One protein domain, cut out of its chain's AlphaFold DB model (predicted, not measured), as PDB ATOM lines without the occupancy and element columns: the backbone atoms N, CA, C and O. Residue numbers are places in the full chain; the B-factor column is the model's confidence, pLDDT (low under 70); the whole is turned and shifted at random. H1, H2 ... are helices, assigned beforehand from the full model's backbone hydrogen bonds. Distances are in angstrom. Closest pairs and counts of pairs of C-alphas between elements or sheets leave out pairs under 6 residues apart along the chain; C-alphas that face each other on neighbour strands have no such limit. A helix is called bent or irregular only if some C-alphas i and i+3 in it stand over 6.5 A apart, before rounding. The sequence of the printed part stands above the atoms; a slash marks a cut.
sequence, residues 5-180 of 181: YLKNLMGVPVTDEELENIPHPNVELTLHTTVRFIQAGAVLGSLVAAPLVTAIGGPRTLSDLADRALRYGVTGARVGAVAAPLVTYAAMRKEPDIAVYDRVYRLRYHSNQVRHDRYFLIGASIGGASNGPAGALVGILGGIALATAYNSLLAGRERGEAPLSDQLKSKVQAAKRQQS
ATOM      1  N   TYR A   5     123.412 200.984 106.350       59.97
ATOM      2  CA  TYR A   5     124.460 200.369 107.155       59.97
ATOM      3  C   TYR A   5     124.343 198.842 107.261       59.97
ATOM      4  O   TYR A   5     125.330 198.157 107.029       59.97
ATOM      5  N   LEU A   6     123.164 198.276 107.547       63.41
ATOM      6  CA  LEU A   6     122.974 196.820 107.596       63.41
ATOM      7  C   LEU A   6     123.146 196.170 106.217       63.41
ATOM      8  O   LEU A   6     123.731 195.093 106.127       63.41
ATOM      9  N   LYS A   7     122.695 196.825 105.139       65.06
ATOM     10  CA  LYS A   7     122.943 196.351 103.763       65.06
ATOM     11  C   LYS A   7     124.445 196.311 103.454       65.06
ATOM     12  O   LYS A   7     124.948 195.282 103.000       65.06
ATOM     13  N   ASN A   8     125.163 197.387 103.785       67.25
ATOM     14  CA  ASN A   8     126.613 197.485 103.609       67.25
ATOM     15  C   ASN A   8     127.354 196.450 104.478       67.25
ATOM     16  O   ASN A   8     128.269 195.758 104.031       67.25
ATOM     17  N   LEU A   9     126.889 196.244 105.710       66.31
ATOM     18  CA  LEU A   9     127.412 195.241 106.632       66.31
ATOM     19  C   LEU A   9     127.219 193.813 106.098       66.31
ATOM     20  O   LEU A   9     128.141 193.008 106.192       66.31
ATOM     21  N   MET A  10     126.084 193.524 105.452       63.81
ATOM     22  CA  MET A  10     125.807 192.241 104.786       63.81
ATOM     23  C   MET A  10     126.526 192.069 103.438       63.81
ATOM     24  O   MET A  10     126.574 190.960 102.913       63.81
ATOM     25  N   GLY A  11     127.130 193.125 102.888       62.81
ATOM     26  CA  GLY A  11     127.866 193.056 101.623       62.81
ATOM     27  C   GLY A  11     127.049 193.224 100.370       62.81
ATOM     28  O   GLY A  11     127.550 192.929  99.289       62.81
ATOM     29  N   VAL A  12     125.838 193.746 100.513       67.25
ATOM     30  CA  VAL A  12     125.069 194.226  99.375       67.25
ATOM     31  C   VAL A  12     125.688 195.555  98.928       67.25
ATOM     32  O   VAL A  12     125.904 196.417  99.787       67.25
ATOM     33  N   PRO A  13     126.009 195.735  97.632       60.41
ATOM     34  CA  PRO A  13     126.478 197.017  97.124       60.41
ATOM     35  C   PRO A  13     125.398 198.074  97.371       60.41
ATOM     36  O   PRO A  13     124.232 197.873  97.032       60.41
ATOM     37  N   VAL A  14     125.786 199.169  98.017       62.47
ATOM     38  CA  VAL A  14     124.914 200.301  98.344       62.47
ATOM     39  C   VAL A  14     125.258 201.425  97.374       62.47
ATOM     40  O   VAL A  14     126.440 201.672  97.136       62.47
ATOM     41  N   THR A  15     124.250 202.059  96.778       65.69
ATOM     42  CA  THR A  15     124.452 203.198  95.870       65.69
ATOM     43  C   THR A  15     124.923 204.430  96.648       65.69
ATOM     44  O   THR A  15     124.618 204.565  97.833       65.69
ATOM     45  N   ASP A  16     125.640 205.349  95.994       64.06
ATOM     46  CA  ASP A  16     126.151 206.572  96.640       64.06
ATOM     47  C   ASP A  16     125.019 207.413  97.267       64.06
ATOM     48  O   ASP A  16     125.154 207.916  98.382       64.06
ATOM     49  N   GLU A  17     123.848 207.441  96.627       62.72
ATOM     50  CA  GLU A  17     122.630 208.088  97.139       62.72
ATOM     51  C   GLU A  17     122.118 207.451  98.450       62.72
ATOM     52  O   GLU A  17     121.674 208.143  99.369       62.72
ATOM     53  N   GLU A  18     122.200 206.122  98.580       62.47
ATOM     54  CA  GLU A  18     121.853 205.415  99.821       62.47
ATOM     55  C   GLU A  18     122.951 205.566 100.897       62.47
ATOM     56  O   GLU A  18     122.654 205.502 102.096       62.47
ATOM     57  N   LEU A  19     124.213 205.781 100.499       64.19
ATOM     58  CA  LEU A  19     125.336 206.036 101.409       64.19
ATOM     59  C   LEU A  19     125.274 207.440 102.025       64.19
ATOM     60  O   LEU A  19     125.611 207.579 103.205       64.19
ATOM     61  N   GLU A  20     124.800 208.436 101.277       66.19
ATOM     62  CA  GLU A  20     124.579 209.806 101.754       66.19
ATOM     63  C   GLU A  20     123.355 209.930 102.660       66.19
ATOM     64  O   GLU A  20     123.363 210.717 103.599       66.19
ATOM     65  N   ASN A  21     122.314 209.121 102.467       70.88
ATOM     66  CA  ASN A  21     121.155 209.179 103.349       70.88
ATOM     67  C   ASN A  21     121.432 208.461 104.691       70.88
ATOM     68  O   ASN A  21     121.379 207.228 104.799       70.88
ATOM     69  N   ILE A  22     121.754 209.237 105.733       69.56
ATOM     70  CA  ILE A  22     122.000 208.749 107.101       69.56
ATOM     71  C   ILE A  22     120.822 209.139 108.012       69.56
ATOM     72  O   ILE A  22     120.871 210.178 108.669       69.56
ATOM     73  N   PRO A  23     119.761 208.313 108.110       67.69
ATOM     74  CA  PRO A  23     118.578 208.658 108.901       67.69
ATOM     75  C   PRO A  23     118.851 208.704 110.413       67.69
ATOM     76  O   PRO A  23     118.242 209.499 111.126       67.69
ATOM     77  N   HIS A  24     119.773 207.873 110.921       76.38
ATOM     78  CA  HIS A  24     120.100 207.791 112.352       76.38
ATOM     79  C   HIS A  24     121.617 207.649 112.592       76.38
ATOM     80  O   HIS A  24     122.085 206.562 112.948       76.38
ATOM     81  N   PRO A  25     122.404 208.735 112.445       75.19
ATOM     82  CA  PRO A  25     123.866 208.689 112.576       75.19
ATOM     83  C   PRO A  25     124.309 208.218 113.968       75.19
ATOM     84  O   PRO A  25     125.242 207.429 114.107       75.19
ATOM     85  N   ASN A  26     123.573 208.625 115.001       77.75
ATOM     86  CA  ASN A  26     123.847 208.280 116.394       77.75
ATOM     87  C   ASN A  26     123.765 206.770 116.662       77.75
ATOM     88  O   ASN A  26     124.603 206.204 117.367       77.75
ATOM     89  N   VAL A  27     122.767 206.109 116.076       79.06
ATOM     90  CA  VAL A  27     122.544 204.668 116.245       79.06
ATOM     91  C   VAL A  27     123.598 203.876 115.477       79.06
ATOM     92  O   VAL A  27     124.167 202.933 116.024       79.06
ATOM     93  N   GLU A  28     123.909 204.282 114.244       77.75
ATOM     94  CA  GLU A  28     124.940 203.629 113.428       77.75
ATOM     95  C   GLU A  28     126.327 203.747 114.061       77.75
ATOM     96  O   GLU A  28     127.040 202.749 114.174       77.75
ATOM     97  N   LEU A  29     126.681 204.937 114.557       82.38
ATOM     98  CA  LEU A  29     127.947 205.151 115.251       82.38
ATOM     99  C   LEU A  29     128.036 204.321 116.537       82.38
ATOM    100  O   LEU A  29     129.082 203.732 116.818       82.38
ATOM    101  N   THR A  30     126.944 204.241 117.302       83.19
ATOM    102  CA  THR A  30     126.879 203.424 118.522       83.19
ATOM    103  C   THR A  30     127.037 201.943 118.206       83.19
ATOM    104  O   THR A  30     127.822 201.260 118.863       83.19
ATOM    105  N   LEU A  31     126.361 201.441 117.171       81.62
ATOM    106  CA  LEU A  31     126.448 200.042 116.760       81.62
ATOM    107  C   LEU A  31     127.860 199.678 116.283       81.62
ATOM    108  O   LEU A  31     128.422 198.685 116.747       81.62
ATOM    109  N   HIS A  32     128.459 200.500 115.417       82.62
ATOM    110  CA  HIS A  32     129.833 200.297 114.961       82.62
ATOM    111  C   HIS A  32     130.825 200.305 116.128       82.62
ATOM    112  O   HIS A  32     131.637 199.392 116.283       82.62
ATOM    113  N   THR A  33     130.730 201.314 116.998       84.25
ATOM    114  CA  THR A  33     131.622 201.431 118.158       84.25
ATOM    115  C   THR A  33     131.438 200.246 119.104       84.25
ATOM    116  O   THR A  33     132.419 199.712 119.611       84.25
ATOM    117  N   THR A  34     130.209 199.754 119.274       86.19
ATOM    118  CA  THR A  34     129.923 198.547 120.064       86.19
ATOM    119  C   THR A  34     130.625 197.322 119.501       86.19
ATOM    120  O   THR A  34     131.319 196.623 120.238       86.19
ATOM    121  N   VAL A  35     130.530 197.094 118.191       85.19
ATOM    122  CA  VAL A  35     131.249 196.000 117.523       85.19
ATOM    123  C   VAL A  35     132.762 196.124 117.738       85.19
ATOM    124  O   VAL A  35     133.407 195.151 118.134       85.19
ATOM    125  N   ARG A  36     133.329 197.325 117.575       86.19
ATOM    126  CA  ARG A  36     134.762 197.584 117.798       86.19
ATOM    127  C   ARG A  36     135.207 197.326 119.232       86.19
ATOM    128  O   ARG A  36     136.270 196.753 119.447       86.19
ATOM    129  N   PHE A  37     134.406 197.717 120.214       87.88
ATOM    130  CA  PHE A  37     134.709 197.494 121.626       87.88
ATOM    131  C   PHE A  37     134.597 196.021 122.015       87.88
ATOM    132  O   PHE A  37     135.408 195.545 122.805       87.88
ATOM    133  N   ILE A  38     133.647 195.278 121.439       88.12
ATOM    134  CA  ILE A  38     133.564 193.824 121.623       88.12
ATOM    135  C   ILE A  38     134.811 193.150 121.045       88.12
ATOM    136  O   ILE A  38     135.428 192.338 121.730       88.12
ATOM    137  N   GLN A  39     135.220 193.513 119.822       86.62
ATOM    138  CA  GLN A  39     136.453 193.013 119.198       86.62
ATOM    139  C   GLN A  39     137.684 193.331 120.058       86.62
ATOM    140  O   GLN A  39     138.477 192.440 120.360       86.62
ATOM    141  N   ALA A  40     137.830 194.585 120.492       88.94
ATOM    142  CA  ALA A  40     138.953 195.018 121.315       88.94
ATOM    143  C   ALA A  40     138.971 194.303 122.671       88.94
ATOM    144  O   ALA A  40     140.005 193.782 123.073       88.94
ATOM    145  N   GLY A  41     137.827 194.207 123.352       89.19
ATOM    146  CA  GLY A  41     137.696 193.496 124.621       89.19
ATOM    147  C   GLY A  41     137.997 192.002 124.493       89.19
ATOM    148  O   GLY A  41     138.699 191.446 125.337       89.19
ATOM    149  N   ALA A  42     137.537 191.364 123.415       88.31
ATOM    150  CA  ALA A  42     137.844 189.971 123.101       88.31
ATOM    151  C   ALA A  42     139.352 189.747 122.915       88.31
ATOM    152  O   ALA A  42     139.922 188.820 123.495       88.31
ATOM    153  N   VAL A  43     140.012 190.615 122.145       90.12
ATOM    154  CA  VAL A  43     141.452 190.533 121.868       90.12
ATOM    155  C   VAL A  43     142.271 190.827 123.124       90.12
ATOM    156  O   VAL A  43     143.161 190.055 123.462       90.12
ATOM    157  N   LEU A  44     141.950 191.890 123.864       89.56
ATOM    158  CA  LEU A  44     142.653 192.244 125.101       89.56
ATOM    159  C   LEU A  44     142.482 191.166 126.178       89.56
ATOM    160  O   LEU A  44     143.448 190.783 126.836       89.56
ATOM    161  N   GLY A  45     141.274 190.625 126.331       86.44
ATOM    162  CA  GLY A  45     141.006 189.539 127.269       86.44
ATOM    163  C   GLY A  45     141.775 188.261 126.927       86.44
ATOM    164  O   GLY A  45     142.394 187.652 127.799       86.44
ATOM    165  N   SER A  46     141.777 187.866 125.654       87.44
ATOM    166  CA  SER A  46     142.388 186.604 125.217       87.44
ATOM    167  C   SER A  46     143.908 186.674 125.035       87.44
ATOM    168  O   SER A  46     144.596 185.731 125.415       87.44
ATOM    169  N   LEU A  47     144.445 187.772 124.494       89.44
ATOM    170  CA  LEU A  47     145.868 187.895 124.145       89.44
ATOM    171  C   LEU A  47     146.709 188.655 125.172       89.44
ATOM    172  O   LEU A  47     147.928 188.524 125.147       89.44
ATOM    173  N   VAL A  48     146.102 189.445 126.063       88.75
ATOM    174  CA  VAL A  48     146.851 190.233 127.062       88.75
ATOM    175  C   VAL A  48     146.562 189.734 128.471       88.75
ATOM    176  O   VAL A  48     147.480 189.326 129.182       88.75
ATOM    177  N   ALA A  49     145.289 189.703 128.873       86.00
ATOM    178  CA  ALA A  49     144.921 189.322 130.234       86.00
ATOM    179  C   ALA A  49     145.216 187.840 130.523       86.00
ATOM    180  O   ALA A  49     145.781 187.520 131.568       86.00
ATOM    181  N   ALA A  50     144.895 186.929 129.599       84.75
ATOM    182  CA  ALA A  50     145.101 185.500 129.833       84.75
ATOM    183  C   ALA A  50     146.582 185.077 129.962       84.75
ATOM    184  O   ALA A  50     146.882 184.333 130.906       84.75
ATOM    185  N   PRO A  51     147.527 185.548 129.120       84.25
ATOM    186  CA  PRO A  51     148.951 185.283 129.334       84.25
ATOM    187  C   PRO A  51     149.480 185.906 130.623       84.25
ATOM    188  O   PRO A  51     150.231 185.251 131.342       84.25
ATOM    189  N   LEU A  52     149.047 187.128 130.959       87.25
ATOM    190  CA  LEU A  52     149.471 187.819 132.177       87.25
ATOM    191  C   LEU A  52     149.065 187.044 133.438       87.25
ATOM    192  O   LEU A  52     149.902 186.759 134.293       87.25
ATOM    193  N   VAL A  53     147.799 186.629 133.525       84.19
ATOM    194  CA  VAL A  53     147.301 185.831 134.657       84.19
ATOM    195  C   VAL A  53     147.981 184.462 134.709       84.19
ATOM    196  O   VAL A  53     148.302 183.976 135.790       84.19
ATOM    197  N   THR A  54     148.252 183.845 133.558       84.19
ATOM    198  CA  THR A  54     148.955 182.553 133.493       84.19
ATOM    199  C   THR A  54     150.417 182.670 133.941       84.19
ATOM    200  O   THR A  54     150.925 181.777 134.622       84.19
ATOM    201  N   ALA A  55     151.090 183.776 133.613       84.31
ATOM    202  CA  ALA A  55     152.472 184.035 134.010       84.31
ATOM    203  C   ALA A  55     152.617 184.235 135.528       84.31
ATOM    204  O   ALA A  55     153.558 183.690 136.120       84.31
ATOM    205  N   ILE A  56     151.675 184.970 136.135       87.00
ATOM    206  CA  ILE A  56     151.679 185.343 137.559       87.00
ATOM    207  C   ILE A  56     151.132 184.214 138.448       87.00
ATOM    208  O   ILE A  56     151.711 183.928 139.490       87.00
ATOM    209  N   GLY A  57     150.023 183.579 138.055       73.62
ATOM    210  CA  GLY A  57     149.252 182.698 138.940       73.62
ATOM    211  C   GLY A  57     149.537 181.199 138.820       73.62
ATOM    212  O   GLY A  57     149.226 180.463 139.751       73.62
ATOM    213  N   GLY A  58     150.111 180.725 137.702       65.00
ATOM    214  CA  GLY A  58     150.246 179.287 137.411       65.00
ATOM    215  C   GLY A  58     148.891 178.548 137.325       65.00
ATOM    216  O   GLY A  58     147.852 179.110 137.669       65.00
ATOM    217  N   PRO A  59     148.807 177.309 136.800       67.62
ATOM    218  CA  PRO A  59     149.821 176.539 136.081       67.62
ATOM    219  C   PRO A  59     150.063 177.105 134.674       67.62
ATOM    220  O   PRO A  59     149.207 177.790 134.112       67.62
ATOM    221  N   ARG A  60     151.251 176.842 134.119       78.25
ATOM    222  CA  ARG A  60     151.737 177.389 132.836       78.25
ATOM    223  C   ARG A  60     151.590 176.389 131.686       78.25
ATOM    224  O   ARG A  60     152.484 176.264 130.855       78.25
ATOM    225  N   THR A  61     150.497 175.632 131.670       84.75
ATOM    226  CA  THR A  61     150.223 174.697 130.574       84.75
ATOM    227  C   THR A  61     149.521 175.415 129.419       84.75
ATOM    228  O   THR A  61     148.837 176.424 129.614       84.75
ATOM    229  N   LEU A  62     149.688 174.899 128.198       82.44
ATOM    230  CA  LEU A  62     149.016 175.450 127.017       82.44
ATOM    231  C   LEU A  62     147.494 175.266 127.079       82.44
ATOM    232  O   LEU A  62     146.765 176.138 126.613       82.44
ATOM    233  N   SER A  63     147.016 174.180 127.691       85.88
ATOM    234  CA  SER A  63     145.587 173.946 127.926       85.88
ATOM    235  C   SER A  63     145.001 174.977 128.892       85.88
ATOM    236  O   SER A  63     143.979 175.586 128.588       85.88
ATOM    237  N   ASP A  64     145.692 175.267 130.000       84.75
ATOM    238  CA  ASP A  64     145.232 176.281 130.957       84.75
ATOM    239  C   ASP A  64     145.251 177.684 130.348       84.75
ATOM    240  O   ASP A  64     144.365 178.499 130.618       84.75
ATOM    241  N   LEU A  65     146.257 177.974 129.516       86.00
ATOM    242  CA  LEU A  65     146.330 179.231 128.781       86.00
ATOM    243  C   LEU A  65     145.163 179.363 127.799       86.00
ATOM    244  O   LEU A  65     144.542 180.424 127.763       86.00
ATOM    245  N   ALA A  66     144.839 178.311 127.044       86.25
ATOM    246  CA  ALA A  66     143.722 178.311 126.103       86.25
ATOM    247  C   ALA A  66     142.381 178.519 126.824       86.25
ATOM    248  O   ALA A  66     141.611 179.410 126.458       86.25
ATOM    249  N   ASP A  67     142.135 177.794 127.914       87.25
ATOM    250  CA  ASP A  67     140.901 177.940 128.687       87.25
ATOM    251  C   ASP A  67     140.784 179.320 129.345       87.25
ATOM    252  O   ASP A  67     139.694 179.890 129.466       87.25
ATOM    253  N   ARG A  68     141.906 179.891 129.797       87.25
ATOM    254  CA  ARG A  68     141.946 181.270 130.300       87.25
ATOM    255  C   ARG A  68     141.712 182.266 129.176       87.25
ATOM    256  O   ARG A  68     140.914 183.175 129.365       87.25
ATOM    257  N   ALA A  69     142.330 182.090 128.015       87.38
ATOM    258  CA  ALA A  69     142.129 182.960 126.861       87.38
ATOM    259  C   ALA A  69     140.657 182.994 126.443       87.38
ATOM    260  O   ALA A  69     140.120 184.074 126.193       87.38
ATOM    261  N   LEU A  70     139.976 181.845 126.473       89.69
ATOM    262  CA  LEU A  70     138.541 181.772 126.218       89.69
ATOM    263  C   LEU A  70     137.728 182.508 127.291       89.69
ATOM    264  O   LEU A  70     136.891 183.351 126.970       89.69
ATOM    265  N   ARG A  71     137.994 182.248 128.576       89.38
ATOM    266  CA  ARG A  71     137.256 182.876 129.688       89.38
ATOM    267  C   ARG A  71     137.462 184.389 129.766       89.38
ATOM    268  O   ARG A  71     136.485 185.138 129.849       89.38
ATOM    269  N   TYR A  72     138.710 184.847 129.716       89.44
ATOM    270  CA  TYR A  72     139.048 186.269 129.747       89.44
ATOM    271  C   TYR A  72     138.649 186.973 128.452       89.44
ATOM    272  O   TYR A  72     138.189 188.108 128.515       89.44
ATOM    273  N   GLY A  73     138.727 186.304 127.298       87.50
ATOM    274  CA  GLY A  73     138.227 186.830 126.028       87.50
ATOM    275  C   GLY A  73     136.709 187.035 126.029       87.50
ATOM    276  O   GLY A  73     136.244 188.112 125.670       87.50
ATOM    277  N   VAL A  74     135.922 186.061 126.507       91.19
ATOM    278  CA  VAL A  74     134.457 186.204 126.627       91.19
ATOM    279  C   VAL A  74     134.099 187.296 127.635       91.19
ATOM    280  O   VAL A  74     133.208 188.107 127.387       91.19
ATOM    281  N   THR A  75     134.804 187.349 128.766       91.81
ATOM    282  CA  THR A  75     134.580 188.378 129.789       91.81
ATOM    283  C   THR A  75     134.915 189.768 129.249       91.81
ATOM    284  O   THR A  75     134.106 190.682 129.381       91.81
ATOM    285  N   GLY A  76     136.051 189.921 128.565       88.44
ATOM    286  CA  GLY A  76     136.453 191.168 127.919       88.44
ATOM    287  C   GLY A  76     135.474 191.604 126.830       88.44
ATOM    288  O   GLY A  76     135.108 192.775 126.778       88.44
ATOM    289  N   ALA A  77     134.971 190.668 126.020       89.00
ATOM    290  CA  ALA A  77     133.931 190.930 125.027       89.00
ATOM    291  C   ALA A  77     132.631 191.450 125.669       89.00
ATOM    292  O   ALA A  77     132.043 192.410 125.177       89.00
ATOM    293  N   ARG A  78     132.204 190.861 126.795       90.69
ATOM    294  CA  ARG A  78     131.021 191.310 127.556       90.69
ATOM    295  C   ARG A  78     131.217 192.696 128.161       90.69
ATOM    296  O   ARG A  78     130.331 193.536 128.043       90.69
ATOM    297  N   VAL A  79     132.376 192.946 128.772       91.81
ATOM    298  CA  VAL A  79     132.727 194.275 129.297       91.81
ATOM    299  C   VAL A  79     132.726 195.299 128.166       91.81
ATOM    300  O   VAL A  79     132.136 196.361 128.321       91.81
ATOM    301  N   GLY A  80     133.298 194.957 127.008       87.06
ATOM    302  CA  GLY A  80     133.258 195.787 125.804       87.06
ATOM    303  C   GLY A  80     131.831 196.094 125.348       87.06
ATOM    304  O   GLY A  80     131.514 197.255 125.114       87.06
ATOM    305  N   ALA A  81     130.950 195.089 125.297       89.81
ATOM    306  CA  ALA A  81     129.551 195.259 124.899       89.81
ATOM    307  C   ALA A  81     128.779 196.237 125.803       89.81
ATOM    308  O   ALA A  81     127.954 196.998 125.310       89.81
ATOM    309  N   VAL A  82     129.053 196.228 127.112       90.44
ATOM    310  CA  VAL A  82     128.398 197.124 128.082       90.44
ATOM    311  C   VAL A  82     129.054 198.506 128.110       90.44
ATOM    312  O   VAL A  82     128.364 199.522 128.157       90.44
ATOM    313  N   ALA A  83     130.385 198.568 128.065       89.12
ATOM    314  CA  ALA A  83     131.130 199.820 128.127       89.12
ATOM    315  C   ALA A  83     130.947 200.669 126.862       89.12
ATOM    316  O   ALA A  83     130.930 201.894 126.951       89.12
ATOM    317  N   ALA A  84     130.781 200.044 125.696       87.62
ATOM    318  CA  ALA A  84     130.693 200.752 124.426       87.62
ATOM    319  C   ALA A  84     129.552 201.774 124.346       87.62
ATOM    320  O   ALA A  84     129.860 202.940 124.108       87.62
ATOM    321  N   PRO A  85     128.269 201.428 124.583       86.25
ATOM    322  CA  PRO A  85     127.192 202.412 124.510       86.25
ATOM    323  C   PRO A  85     127.383 203.550 125.518       86.25
ATOM    324  O   PRO A  85     127.085 204.699 125.201       86.25
ATOM    325  N   LEU A  86     127.949 203.267 126.699       88.44
ATOM    326  CA  LEU A  86     128.235 204.282 127.716       88.44
ATOM    327  C   LEU A  86     129.326 205.258 127.258       88.44
ATOM    328  O   LEU A  86     129.151 206.473 127.357       88.44
ATOM    329  N   VAL A  87     130.438 204.739 126.728       87.62
ATOM    330  CA  VAL A  87     131.548 205.556 126.219       87.62
ATOM    331  C   VAL A  87     131.117 206.333 124.978       87.62
ATOM    332  O   VAL A  87     131.410 207.523 124.880       87.62
ATOM    333  N   THR A  88     130.386 205.706 124.056       84.88
ATOM    334  CA  THR A  88     129.880 206.368 122.851       84.88
ATOM    335  C   THR A  88     128.913 207.490 123.206       84.88
ATOM    336  O   THR A  88     129.091 208.606 122.727       84.88
ATOM    337  N   TYR A  89     127.970 207.261 124.122       84.75
ATOM    338  CA  TYR A  89     127.076 208.314 124.604       84.75
ATOM    339  C   TYR A  89     127.844 209.464 125.280       84.75
ATOM    340  O   TYR A  89     127.595 210.642 125.007       84.75
ATOM    341  N   ALA A  90     128.831 209.140 126.123       86.12
ATOM    342  CA  ALA A  90     129.665 210.133 126.797       86.12
ATOM    343  C   ALA A  90     130.576 210.928 125.843       86.12
ATOM    344  O   ALA A  90     130.903 212.079 126.144       86.12
ATOM    345  N   ALA A  91     130.977 210.343 124.715       82.44
ATOM    346  CA  ALA A  91     131.728 211.025 123.666       82.44
ATOM    347  C   ALA A  91     130.813 211.916 122.810       82.44
ATOM    348  O   ALA A  91     131.156 213.059 122.530       82.44
ATOM    349  N   MET A  92     129.625 211.425 122.454       81.94
ATOM    350  CA  MET A  92     128.696 212.131 121.568       81.94
ATOM    351  C   MET A  92     128.049 213.358 122.207       81.94
ATOM    352  O   MET A  92     127.836 214.347 121.522       81.94
ATOM    353  N   ARG A  93     127.801 213.356 123.523       81.31
ATOM    354  CA  ARG A  93     127.228 214.519 124.239       81.31
ATOM    355  C   ARG A  93     128.046 215.817 124.129       81.31
ATOM    356  O   ARG A  93     127.573 216.852 124.585       81.31
ATOM    357  N   LYS A  94     129.293 215.757 123.650       77.00
ATOM    358  CA  LYS A  94     130.191 216.916 123.501       77.00
ATOM    359  C   LYS A  94     130.454 217.288 122.040       77.00
ATOM    360  O   LYS A  94     131.133 218.279 121.802       77.00
ATOM    361  N   GLU A  95     129.962 216.494 121.094       81.19
ATOM    362  CA  GLU A  95     130.253 216.637 119.668       81.19
ATOM    363  C   GLU A  95     129.064 217.287 118.943       81.19
ATOM    364  O   GLU A  95     127.918 216.947 119.241       81.19
ATOM    365  N   PRO A  96     129.299 218.203 117.987       85.06
ATOM    366  CA  PRO A  96     128.236 218.736 117.145       85.06
ATOM    367  C   PRO A  96     127.725 217.665 116.165       85.06
ATOM    368  O   PRO A  96     128.503 216.864 115.644       85.06
ATOM    369  N   ASP A  97     126.430 217.695 115.840       80.94
ATOM    370  CA  ASP A  97     125.771 216.688 114.986       80.94
ATOM    371  C   ASP A  97     126.445 216.509 113.613       80.94
ATOM    372  O   ASP A  97     126.538 215.398 113.090       80.94
ATOM    373  N   ILE A  98     126.993 217.592 113.052       81.38
ATOM    374  CA  ILE A  98     127.754 217.572 111.794       81.38
ATOM    375  C   ILE A  98     129.030 216.727 111.894       81.38
ATOM    376  O   ILE A  98     129.357 216.005 110.953       81.38
ATOM    377  N   ALA A  99     129.730 216.759 113.031       82.38
ATOM    378  CA  ALA A  99     130.927 215.946 113.235       82.38
ATOM    379  C   ALA A  99     130.576 214.454 113.348       82.38
ATOM    380  O   ALA A  99     131.299 213.591 112.839       82.38
ATOM    381  N   VAL A 100     129.436 214.142 113.974       79.88
ATOM    382  CA  VAL A 100     128.915 212.773 114.055       79.88
ATOM    383  C   VAL A 100     128.538 212.263 112.662       79.88
ATOM    384  O   VAL A 100     128.929 211.154 112.295       79.88
ATOM    385  N   TYR A 101     127.848 213.082 111.868       80.94
ATOM    386  CA  TYR A 101     127.473 212.756 110.493       80.94
ATOM    387  C   TYR A 101     128.696 212.473 109.611       80.94
ATOM    388  O   TYR A 101     128.781 211.414 108.995       80.94
ATOM    389  N   ASP A 102     129.687 213.365 109.619       83.00
ATOM    390  CA  ASP A 102     130.937 213.218 108.866       83.00
ATOM    391  C   ASP A 102     131.719 211.948 109.270       83.00
ATOM    392  O   ASP A 102     132.252 211.215 108.431       83.00
ATOM    393  N   ARG A 103     131.729 211.598 110.563       79.31
ATOM    394  CA  ARG A 103     132.330 210.339 111.030       79.31
ATOM    395  C   ARG A 103     131.599 209.105 110.491       79.31
ATOM    396  O   ARG A 103     132.273 208.161 110.075       79.31
ATOM    397  N   VAL A 104     130.267 209.095 110.485       78.94
ATOM    398  CA  VAL A 104     129.478 207.970 109.945       78.94
ATOM    399  C   VAL A 104     129.619 207.883 108.425       78.94
ATOM    400  O   VAL A 104     129.773 206.786 107.888       78.94
ATOM    401  N   TYR A 105     129.659 209.021 107.738       76.44
ATOM    402  CA  TYR A 105     129.881 209.081 106.298       76.44
ATOM    403  C   TYR A 105     131.224 208.445 105.904       76.44
ATOM    404  O   TYR A 105     131.266 207.516 105.094       76.44
ATOM    405  N   ARG A 106     132.322 208.832 106.570       78.44
ATOM    406  CA  ARG A 106     133.636 208.189 106.371       78.44
ATOM    407  C   ARG A 106     133.625 206.696 106.681       78.44
ATOM    408  O   ARG A 106     134.284 205.920 105.992       78.44
ATOM    409  N   LEU A 107     132.899 206.283 107.719       73.75
ATOM    410  CA  LEU A 107     132.806 204.875 108.092       73.75
ATOM    411  C   LEU A 107     132.182 204.036 106.967       73.75
ATOM    412  O   LEU A 107     132.689 202.958 106.660       73.75
ATOM    413  N   ARG A 108     131.120 204.547 106.336       70.75
ATOM    414  CA  ARG A 108     130.426 203.884 105.225       70.75
ATOM    415  C   ARG A 108     131.306 203.756 103.973       70.75
ATOM    416  O   ARG A 108     131.229 202.731 103.299       70.75
ATOM    417  N   TYR A 109     132.178 204.736 103.720       71.62
ATOM    418  CA  TYR A 109     133.146 204.720 102.613       71.62
ATOM    419  C   TYR A 109     134.385 203.846 102.871       71.62
ATOM    420  O   TYR A 109     135.069 203.424 101.937       71.62
ATOM    421  N   HIS A 110     134.715 203.555 104.131       72.12
ATOM    422  CA  HIS A 110     135.878 202.739 104.469       72.12
ATOM    423  C   HIS A 110     135.595 201.235 104.349       72.12
ATOM    424  O   HIS A 110     135.416 200.526 105.345       72.12
ATOM    425  N   SER A 111     135.683 200.714 103.124       66.19
ATOM    426  CA  SER A 111     135.424 199.304 102.781       66.19
ATOM    427  C   SER A 111     136.208 198.297 103.631       66.19
ATOM    428  O   SER A 111     135.696 197.229 103.957       66.19
ATOM    429  N   ASN A 112     137.438 198.625 104.044       68.25
ATOM    430  CA  ASN A 112     138.248 197.743 104.897       68.25
ATOM    431  C   ASN A 112     137.665 197.590 106.309       68.25
ATOM    432  O   ASN A 112     137.756 196.511 106.894       68.25
ATOM    433  N   GLN A 113     137.062 198.649 106.857       66.75
ATOM    434  CA  GLN A 113     136.473 198.628 108.196       66.75
ATOM    435  C   GLN A 113     135.150 197.863 108.202       66.75
ATOM    436  O   GLN A 113     134.960 196.985 109.038       66.75
ATOM    437  N   VAL A 114     134.301 198.102 107.200       70.75
ATOM    438  CA  VAL A 114     133.041 197.363 107.027       70.75
ATOM    439  C   VAL A 114     133.303 195.868 106.814       70.75
ATOM    440  O   VAL A 114     132.597 195.019 107.355       70.75
ATOM    441  N   ARG A 115     134.367 195.521 106.077       74.38
ATOM    442  CA  ARG A 115     134.773 194.126 105.863       74.38
ATOM    443  C   ARG A 115     135.206 193.439 107.164       74.38
ATOM    444  O   ARG A 115     134.852 192.282 107.380       74.38
ATOM    445  N   HIS A 116     135.924 194.148 108.038       76.38
ATOM    446  CA  HIS A 116     136.262 193.651 109.376       76.38
ATOM    447  C   HIS A 116     135.011 193.350 110.201       76.38
ATOM    448  O   HIS A 116     134.907 192.262 110.765       76.38
ATOM    449  N   ASP A 117     134.049 194.273 110.223       77.75
ATOM    450  CA  ASP A 117     132.809 194.099 110.979       77.75
ATOM    451  C   ASP A 117     131.961 192.947 110.420       77.75
ATOM    452  O   ASP A 117     131.380 192.175 111.184       77.75
ATOM    453  N   ARG A 118     131.966 192.746 109.096       80.38
ATOM    454  CA  ARG A 118     131.297 191.613 108.443       80.38
ATOM    455  C   ARG A 118     131.905 190.271 108.834       80.38
ATOM    456  O   ARG A 118     131.179 189.381 109.268       80.38
ATOM    457  N   TYR A 119     133.221 190.110 108.693       80.19
ATOM    458  CA  TYR A 119     133.880 188.852 109.059       80.19
ATOM    459  C   TYR A 119     133.775 188.568 110.554       80.19
ATOM    460  O   TYR A 119     133.597 187.416 110.943       80.19
ATOM    461  N   PHE A 120     133.816 189.613 111.380       83.62
ATOM    462  CA  PHE A 120     133.523 189.513 112.802       83.62
ATOM    463  C   PHE A 120     132.115 188.970 113.060       83.62
ATOM    464  O   PHE A 120     131.983 187.996 113.791       83.62
ATOM    465  N   LEU A 121     131.071 189.555 112.462       83.75
ATOM    466  CA  LEU A 121     129.687 189.136 112.709       83.75
ATOM    467  C   LEU A 121     129.406 187.728 112.190       83.75
ATOM    468  O   LEU A 121     128.776 186.937 112.890       83.75
ATOM    469  N   ILE A 122     129.896 187.399 110.993       84.69
ATOM    470  CA  ILE A 122     129.762 186.056 110.419       84.69
ATOM    471  C   ILE A 122     130.481 185.040 111.309       84.69
ATOM    472  O   ILE A 122     129.884 184.042 111.706       84.69
ATOM    473  N   GLY A 123     131.734 185.319 111.677       83.81
ATOM    474  CA  GLY A 123     132.521 184.455 112.550       83.81
ATOM    475  C   GLY A 123     131.863 184.269 113.916       83.81
ATOM    476  O   GLY A 123     131.663 183.135 114.347       83.81
ATOM    477  N   ALA A 124     131.454 185.360 114.566       85.38
ATOM    478  CA  ALA A 124     130.763 185.338 115.851       85.38
ATOM    479  C   ALA A 124     129.461 184.529 115.798       85.38
ATOM    480  O   ALA A 124     129.179 183.775 116.724       85.38
ATOM    481  N   SER A 125     128.688 184.657 114.717       86.38
ATOM    482  CA  SER A 125     127.411 183.954 114.550       86.38
ATOM    483  C   SER A 125     127.619 182.454 114.339       86.38
ATOM    484  O   SER A 125     127.014 181.648 115.042       86.38
ATOM    485  N   ILE A 126     128.519 182.073 113.425       88.06
ATOM    486  CA  ILE A 126     128.839 180.664 113.137       88.06
ATOM    487  C   ILE A 126     129.457 179.992 114.367       88.06
ATOM    488  O   ILE A 126     129.056 178.898 114.758       88.06
ATOM    489  N   GLY A 127     130.420 180.658 115.006       84.69
ATOM    490  CA  GLY A 127     131.054 180.162 116.221       84.69
ATOM    491  C   GLY A 127     130.083 180.100 117.401       84.69
ATOM    492  O   GLY A 127     130.094 179.146 118.175       84.69
ATOM    493  N   GLY A 128     129.205 181.094 117.535       86.44
ATOM    494  CA  GLY A 128     128.187 181.134 118.581       86.44
ATOM    495  C   GLY A 128     127.177 179.998 118.461       86.44
ATOM    496  O   GLY A 128     126.837 179.372 119.464       86.44
ATOM    497  N   ALA A 129     126.749 179.695 117.235       89.06
ATOM    498  CA  ALA A 129     125.832 178.597 116.955       89.06
ATOM    499  C   ALA A 129     126.443 177.216 117.249       89.06
ATOM    500  O   ALA A 129     125.708 176.297 117.596       89.06
ATOM    501  N   SER A 130     127.767 177.060 117.136       88.81
ATOM    502  CA  SER A 130     128.427 175.767 117.349       88.81
ATOM    503  C   SER A 130     128.749 175.475 118.815       88.81
ATOM    504  O   SER A 130     128.513 174.360 119.271       88.81
ATOM    505  N   ASN A 131     129.288 176.446 119.562       88.38
ATOM    506  CA  ASN A 131     129.764 176.218 120.934       88.38
ATOM    507  C   ASN A 131     129.480 177.395 121.887       88.38
ATOM    508  O   ASN A 131     130.274 177.717 122.780       88.38
ATOM    509  N   GLY A 132     128.366 178.099 121.669       89.88
ATOM    510  CA  GLY A 132     127.920 179.188 122.534       89.88
ATOM    511  C   GLY A 132     128.946 180.329 122.645       89.88
ATOM    512  O   GLY A 132     129.638 180.642 121.677       89.88
ATOM    513  N   PRO A 133     129.095 180.976 123.819       86.25
ATOM    514  CA  PRO A 133     129.980 182.134 123.977       86.25
ATOM    515  C   PRO A 133     131.459 181.861 123.661       86.25
ATOM    516  O   PRO A 133     132.145 182.739 123.142       86.25
ATOM    517  N   ALA A 134     131.954 180.655 123.961       85.44
ATOM    518  CA  ALA A 134     133.335 180.274 123.669       85.44
ATOM    519  C   ALA A 134     133.555 180.114 122.159       85.44
ATOM    520  O   ALA A 134     134.528 180.638 121.618       85.44
ATOM    521  N   GLY A 135     132.619 179.461 121.465       85.00
ATOM    522  CA  GLY A 135     132.651 179.370 120.009       85.00
ATOM    523  C   GLY A 135     132.513 180.739 119.340       85.00
ATOM    524  O   GLY A 135     133.260 181.036 118.409       85.00
ATOM    525  N   ALA A 136     131.643 181.616 119.857       87.12
ATOM    526  CA  ALA A 136     131.506 182.988 119.367       87.12
ATOM    527  C   ALA A 136     132.837 183.744 119.445       87.12
ATOM    528  O   ALA A 136     133.235 184.376 118.473       87.12
ATOM    529  N   LEU A 137     133.573 183.631 120.556       89.00
ATOM    530  CA  LEU A 137     134.894 184.243 120.701       89.00
ATOM    531  C   LEU A 137     135.907 183.709 119.678       89.00
ATOM    532  O   LEU A 137     136.627 184.495 119.066       89.00
ATOM    533  N   VAL A 138     135.967 182.391 119.474       89.25
ATOM    534  CA  VAL A 138     136.856 181.794 118.462       89.25
ATOM    535  C   VAL A 138     136.501 182.314 117.069       89.25
ATOM    536  O   VAL A 138     137.384 182.704 116.309       89.25
ATOM    537  N   GLY A 139     135.207 182.400 116.764       87.62
ATOM    538  CA  GLY A 139     134.704 182.981 115.526       87.62
ATOM    539  C   GLY A 139     135.065 184.458 115.351       87.62
ATOM    540  O   GLY A 139     135.457 184.866 114.262       87.62
ATOM    541  N   ILE A 140     135.009 185.248 116.427       88.19
ATOM    542  CA  ILE A 140     135.441 186.653 116.457       88.19
ATOM    543  C   ILE A 140     136.926 186.768 116.110       88.19
ATOM    544  O   ILE A 140     137.290 187.517 115.203       88.19
ATOM    545  N   LEU A 141     137.786 186.017 116.804       88.69
ATOM    546  CA  LEU A 141     139.235 186.066 116.591       88.69
ATOM    547  C   LEU A 141     139.611 185.570 115.186       88.69
ATOM    548  O   LEU A 141     140.419 186.205 114.507       88.69
ATOM    549  N   GLY A 142     138.974 184.493 114.719       86.81
ATOM    550  CA  GLY A 142     139.140 183.978 113.360       86.81
ATOM    551  C   GLY A 142     138.686 184.976 112.293       86.81
ATOM    552  O   GLY A 142     139.408 185.213 111.328       86.81
ATOM    553  N   GLY A 143     137.539 185.629 112.494       85.50
ATOM    554  CA  GLY A 143     137.028 186.671 111.604       85.50
ATOM    555  C   GLY A 143     137.962 187.879 111.513       85.50
ATOM    556  O   GLY A 143     138.231 188.365 110.415       85.50
ATOM    557  N   ILE A 144     138.526 188.327 112.640       85.44
ATOM    558  CA  ILE A 144     139.526 189.408 112.671       85.44
ATOM    559  C   ILE A 144     140.799 188.996 111.921       85.44
ATOM    560  O   ILE A 144     141.316 189.778 111.118       85.44
ATOM    561  N   ALA A 145     141.301 187.782 112.156       85.94
ATOM    562  CA  ALA A 145     142.500 187.275 111.494       85.94
ATOM    563  C   ALA A 145     142.301 187.161 109.973       85.94
ATOM    564  O   ALA A 145     143.132 187.651 109.210       85.94
ATOM    565  N   LEU A 146     141.169 186.601 109.532       84.50
ATOM    566  CA  LEU A 146     140.801 186.493 108.116       84.50
ATOM    567  C   LEU A 146     140.645 187.864 107.460       84.50
ATOM    568  O   LEU A 146     141.179 188.082 106.377       84.50
ATOM    569  N   ALA A 147     139.967 188.802 108.123       81.75
ATOM    570  CA  ALA A 147     139.819 190.167 107.633       81.75
ATOM    571  C   ALA A 147     141.178 190.860 107.459       81.75
ATOM    572  O   ALA A 147     141.424 191.499 106.438       81.75
ATOM    573  N   THR A 148     142.077 190.684 108.431       82.31
ATOM    574  CA  THR A 148     143.435 191.240 108.386       82.31
ATOM    575  C   THR A 148     144.228 190.624 107.239       82.31
ATOM    576  O   THR A 148     144.763 191.352 106.408       82.31
ATOM    577  N   ALA A 149     144.245 189.292 107.136       82.56
ATOM    578  CA  ALA A 149     144.937 188.578 106.069       82.56
ATOM    579  C   ALA A 149     144.405 188.977 104.686       82.56
ATOM    580  O   ALA A 149     145.185 189.286 103.789       82.56
ATOM    581  N   TYR A 150     143.083 189.051 104.522       79.31
ATOM    582  CA  TYR A 150     142.452 189.489 103.281       79.31
ATOM    583  C   TYR A 150     142.855 190.927 102.925       79.31
ATOM    584  O   TYR A 150     143.259 191.205 101.794       79.31
ATOM    585  N   ASN A 151     142.796 191.844 103.894       76.25
ATOM    586  CA  ASN A 151     143.156 193.244 103.678       76.25
ATOM    587  C   ASN A 151     144.643 193.410 103.326       76.25
ATOM    588  O   ASN A 151     144.983 194.257 102.502       76.25
ATOM    589  N   SER A 152     145.527 192.593 103.902       72.19
ATOM    590  CA  SER A 152     146.965 192.627 103.617       72.19
ATOM    591  C   SER A 152     147.358 191.939 102.305       72.19
ATOM    592  O   SER A 152     148.334 192.354 101.685       72.19
ATOM    593  N   LEU A 153     146.636 190.898 101.880       70.00
ATOM    594  CA  LEU A 153     147.015 190.067 100.726       70.00
ATOM    595  C   LEU A 153     146.275 190.427  99.435       70.00
ATOM    596  O   LEU A 153     146.863 190.388  98.356       70.00
ATOM    597  N   LEU A 154     144.985 190.746  99.532       64.44
ATOM    598  CA  LEU A 154     144.095 190.877  98.375       64.44
ATOM    599  C   LEU A 154     143.703 192.333  98.132       64.44
ATOM    600  O   LEU A 154     143.826 192.817  97.010       64.44
ATOM    601  N   ALA A 155     143.362 193.078  99.187       60.25
ATOM    602  CA  ALA A 155     142.978 194.483  99.034       60.25
ATOM    603  C   ALA A 155     144.151 195.403  98.628       60.25
ATOM    604  O   ALA A 155     143.911 196.502  98.133       60.25
ATOM    605  N   GLY A 156     145.407 194.993  98.847       59.12
ATOM    606  CA  GLY A 156     146.584 195.687  98.301       59.12
ATOM    607  C   GLY A 156     146.754 195.449  96.796       59.12
ATOM    608  O   GLY A 156     147.052 196.377  96.051       59.12
ATOM    609  N   ARG A 157     146.458 194.228  96.327       56.62
ATOM    610  CA  ARG A 157     146.530 193.854  94.906       56.62
ATOM    611  C   ARG A 157     145.477 194.561  94.054       56.62
ATOM    612  O   ARG A 157     145.810 195.041  92.980       56.62
ATOM    613  N   GLU A 158     144.240 194.664  94.540       58.16
ATOM    614  CA  GLU A 158     143.149 195.351  93.822       58.16
ATOM    615  C   GLU A 158     143.356 196.872  93.723       58.16
ATOM    616  O   GLU A 158     142.849 197.504  92.801       58.16
ATOM    617  N   ARG A 159     144.133 197.464  94.641       55.59
ATOM    618  CA  ARG A 159     144.471 198.899  94.646       55.59
ATOM    619  C   ARG A 159     145.777 199.232  93.914       55.59
ATOM    620  O   ARG A 159     146.179 200.390  93.908       55.59
ATOM    621  N   GLY A 160     146.445 198.242  93.313       58.09
ATOM    622  CA  GLY A 160     147.747 198.431  92.662       58.09
ATOM    623  C   GLY A 160     148.881 198.788  93.633       58.09
ATOM    624  O   GLY A 160     149.932 199.262  93.207       58.09
ATOM    625  N   GLU A 161     148.687 198.577  94.937       58.91
ATOM    626  CA  GLU A 161     149.696 198.854  95.954       58.91
ATOM    627  C   GLU A 161     150.733 197.720  95.978       58.91
ATOM    628  O   GLU A 161     150.390 196.534  95.982       58.91
ATOM    629  N   ALA A 162     152.021 198.080  96.013       57.75
ATOM    630  CA  ALA A 162     153.108 197.113  96.142       57.75
ATOM    631  C   ALA A 162     152.899 196.235  97.394       57.75
ATOM    632  O   ALA A 162     152.419 196.745  98.417       57.75
ATOM    633  N   PRO A 163     153.248 194.935  97.345       63.22
ATOM    634  CA  PRO A 163     153.025 194.018  98.456       63.22
ATOM    635  C   PRO A 163     153.653 194.558  99.745       63.22
ATOM    636  O   PRO A 163     154.674 195.247  99.722       63.22
ATOM    637  N   LEU A 164     153.043 194.238 100.890       64.50
ATOM    638  CA  LEU A 164     153.427 194.767 102.205       64.50
ATOM    639  C   LEU A 164     154.934 194.618 102.495       64.50
ATOM    640  O   LEU A 164     155.523 195.485 103.135       64.50
ATOM    641  N   SER A 165     155.568 193.558 101.978       66.06
ATOM    642  CA  SER A 165     157.016 193.335 102.052       66.06
ATOM    643  C   SER A 165     157.837 194.469 101.442       66.06
ATOM    644  O   SER A 165     158.873 194.843 101.988       66.06
ATOM    645  N   ASP A 166     157.380 195.035 100.333       70.06
ATOM    646  CA  ASP A 166     158.094 196.065  99.584       70.06
ATOM    647  C   ASP A 166     157.849 197.446 100.190       70.06
ATOM    648  O   ASP A 166     158.778 198.247 100.294       70.06
ATOM    649  N   GLN A 167     156.647 197.684 100.722       69.38
ATOM    650  CA  GLN A 167     156.365 198.868 101.539       69.38
ATOM    651  C   GLN A 167     157.153 198.864 102.858       69.38
ATOM    652  O   GLN A 167     157.621 199.904 103.314       69.38
ATOM    653  N   LEU A 168     157.325 197.696 103.484       71.88
ATOM    654  CA  LEU A 168     158.161 197.543 104.675       71.88
ATOM    655  C   LEU A 168     159.630 197.800 104.348       71.88
ATOM    656  O   LEU A 168     160.281 198.554 105.062       71.88
ATOM    657  N   LYS A 169     160.148 197.235 103.252       78.25
ATOM    658  CA  LYS A 169     161.530 197.481 102.813       78.25
ATOM    659  C   LYS A 169     161.779 198.958 102.512       78.25
ATOM    660  O   LYS A 169     162.801 199.483 102.952       78.25
ATOM    661  N   SER A 170     160.854 199.635 101.830       75.88
ATOM    662  CA  SER A 170     160.991 201.061 101.515       75.88
ATOM    663  C   SER A 170     160.924 201.936 102.769       75.88
ATOM    664  O   SER A 170     161.757 202.826 102.932       75.88
ATOM    665  N   LYS A 171     160.021 201.640 103.714       79.19
ATOM    666  CA  LYS A 171     159.946 202.340 105.009       79.19
ATOM    667  C   LYS A 171     161.168 202.087 105.890       79.19
ATOM    668  O   LYS A 171     161.672 203.023 106.501       79.19
ATOM    669  N   VAL A 172     161.683 200.858 105.927       81.12
ATOM    670  CA  VAL A 172     162.915 200.517 106.659       81.12
ATOM    671  C   VAL A 172     164.127 201.212 106.033       81.12
ATOM    672  O   VAL A 172     164.982 201.714 106.759       81.12
ATOM    673  N   GLN A 173     164.202 201.300 104.702       81.31
ATOM    674  CA  GLN A 173     165.245 202.073 104.022       81.31
ATOM    675  C   GLN A 173     165.126 203.576 104.289       81.31
ATOM    676  O   GLN A 173     166.145 204.219 104.531       81.31
ATOM    677  N   ALA A 174     163.912 204.130 104.288       80.75
ATOM    678  CA  ALA A 174     163.676 205.530 104.625       80.75
ATOM    679  C   ALA A 174     164.087 205.836 106.075       80.75
ATOM    680  O   ALA A 174     164.834 206.782 106.304       80.75
ATOM    681  N   ALA A 175     163.706 204.983 107.030       80.00
ATOM    682  CA  ALA A 175     164.090 205.116 108.434       80.00
ATOM    683  C   ALA A 175     165.612 205.013 108.640       80.00
ATOM    684  O   ALA A 175     166.187 205.803 109.384       80.00
ATOM    685  N   LYS A 176     166.289 204.097 107.931       77.56
ATOM    686  CA  LYS A 176     167.758 203.991 107.963       77.56
ATOM    687  C   LYS A 176     168.455 205.231 107.400       77.56
ATOM    688  O   LYS A 176     169.467 205.640 107.954       77.56
ATOM    689  N   ARG A 177     167.920 205.842 106.336       72.75
ATOM    690  CA  ARG A 177     168.445 207.106 105.782       72.75
ATOM    691  C   ARG A 177     168.237 208.295 106.719       72.75
ATOM    692  O   ARG A 177     169.022 209.232 106.691       72.75
ATOM    693  N   GLN A 178     167.192 208.253 107.539       73.38
ATOM    694  CA  GLN A 178     166.876 209.302 108.507       73.38
ATOM    695  C   GLN A 178     167.729 209.215 109.784       73.38
ATOM    696  O   GLN A 178     167.875 210.213 110.472       73.38
ATOM    697  N   GLN A 179     168.299 208.042 110.084       66.81
ATOM    698  CA  GLN A 179     169.240 207.824 111.195       66.81
ATOM    699  C   GLN A 179     170.714 208.051 110.819       66.81
ATOM    700  O   GLN A 179     171.572 208.005 111.695       66.81
ATOM    701  N   SER A 180     171.027 208.244 109.534       59.34
ATOM    702  CA  SER A 180     172.389 208.495 109.040       59.34
ATOM    703  C   SER A 180     172.706 209.984 108.830       59.34
ATOM    704  O   SER A 180     173.644 210.301 108.101       59.34
TER     705      SER A 180
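Overview. This is residues 5 to 180 of the 181 residues of an uncharacterized protein of Macrostomum lignano (UniProt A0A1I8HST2). Two helical hairpins cross each other: the long pair H3 and H4, which makes the longest axis, and the strongly bent helix H6, whose arms H6a and H6b fold back on each other and lie across one side of that pair. H5 and the short helices H1 and H2 gather near the beginning of H3, while beyond H6b and the short H7 the helix H8 sticks out as an arm with its residues 165 to 178 free of the body. The printed part has 176 residues with eight named helices, H1 to H8 in order, and no named strand; the class is all helix, and the helices that touch are mostly crossed. It is only just loose, close to compact, with a radius of gyration of the C-alphas of 19.2 A, and it spans 56 by 48 by 34 A.

Along the chain. H1 is residues 5 to 10, beginning at C-alpha 5 at (124.460, 200.369, 107.155), and H2 is residues 16 to 20. H3, residues 25 to 57, is 44.9 A from first to last C-alpha, with a kink of 26 degrees near residue 51. H4, residues 62 to 92, is 42.3 A long, with a kink of 34 degrees near residue 83; its C-alpha 62 is at (149.016, 175.450, 127.017). H5 is residues 97 to 109, 18.7 A long. H6, residues 111 to 153, was assigned as one helix by its hydrogen bonds, but it is bent: C-alphas 130 and 133 are 9.3 A apart. Its arms are H6a, residues 111 to 130, 28.6 A long, and H6b, residues 133 to 153, 29.9 A long. H7 is residues 155 to 158, and H8, residues 164 to 178, is 20.8 A long and ends at C-alpha 178 at (166.876, 209.302, 108.507).

Arrangement. H6, taken whole, is the hub, touching four other helices. Its arms H6a and H6b touch and run opposite ways at a shallow tilt of 31 degrees, the closest C-alphas being those of Gly 128 and Ala 136, 3.9 A apart. H6b touches H3 with residues 137 to 141 alone, about perpendicular at 75 degrees, closest at the C-alphas of Ala 42 and Leu 137, 6.9 A apart. H6b also touches H4 with residues 133 to 138 alone, at 78 degrees, closest at the C-alphas of Leu 70 and Ala 134, 6.0 A apart. H6a touches H3 with residues 117 to 120 alone, at a steep tilt of 62 degrees, closest at the C-alphas of Val 35 and Asp 117, 7.0 A apart, and is apart from H4. H3 and H4 form a hairpin and run opposite ways at a shallow tilt of 33 degrees, only just short of steep; the C-alphas of Ser 46 and Ala 69 are closest, 4.0 A apart. H5 touches H3 with residues 100 to 104 alone, only just about perpendicular at 71 degrees, closest at the C-alphas of Pro 25 and Tyr 101, 5.8 A apart. H5 and H6a touch only at the corner, and only just, with 3 pairs of C-alphas within 8 A, the closest those of Leu 107 and Gln 113, 7.2 A apart. H2 and H5 only just touch, with 3 pairs within 8 A, the closest those of Leu 19 and Arg 108, 6.7 A apart. H1 touches H6a at residues 114 to 118 alone, closest at the C-alphas of Leu 9 and Arg 118, 5.6 A apart. H6b and H7 meet only through their link, and H8 is close to but not clearly touching H6b, at the C-alphas of Ser 152 and Leu 164, 7.0 A apart. Every O i to N i+4 pair is within hydrogen-bond range in H1, H2, H5, H6a, H6b and H8, against 26 of 29 in H3 and 25 of 27 in H4; H7 is too short for such a pair.

Size, cuts and confidence. The two C-alphas farthest apart are those of Glu 17 and Pro 59, 57.0 A. The printed part has no cut, and the seven links between successive helices are tight. Residues 157 to 162 and 165 to 180 stand free; without them the body spans 56 by 37 by 33 A. The mean pLDDT of the printed part is 79.0, and 38 residues are under 70, among them residues 5 to 20 and 154 to 165.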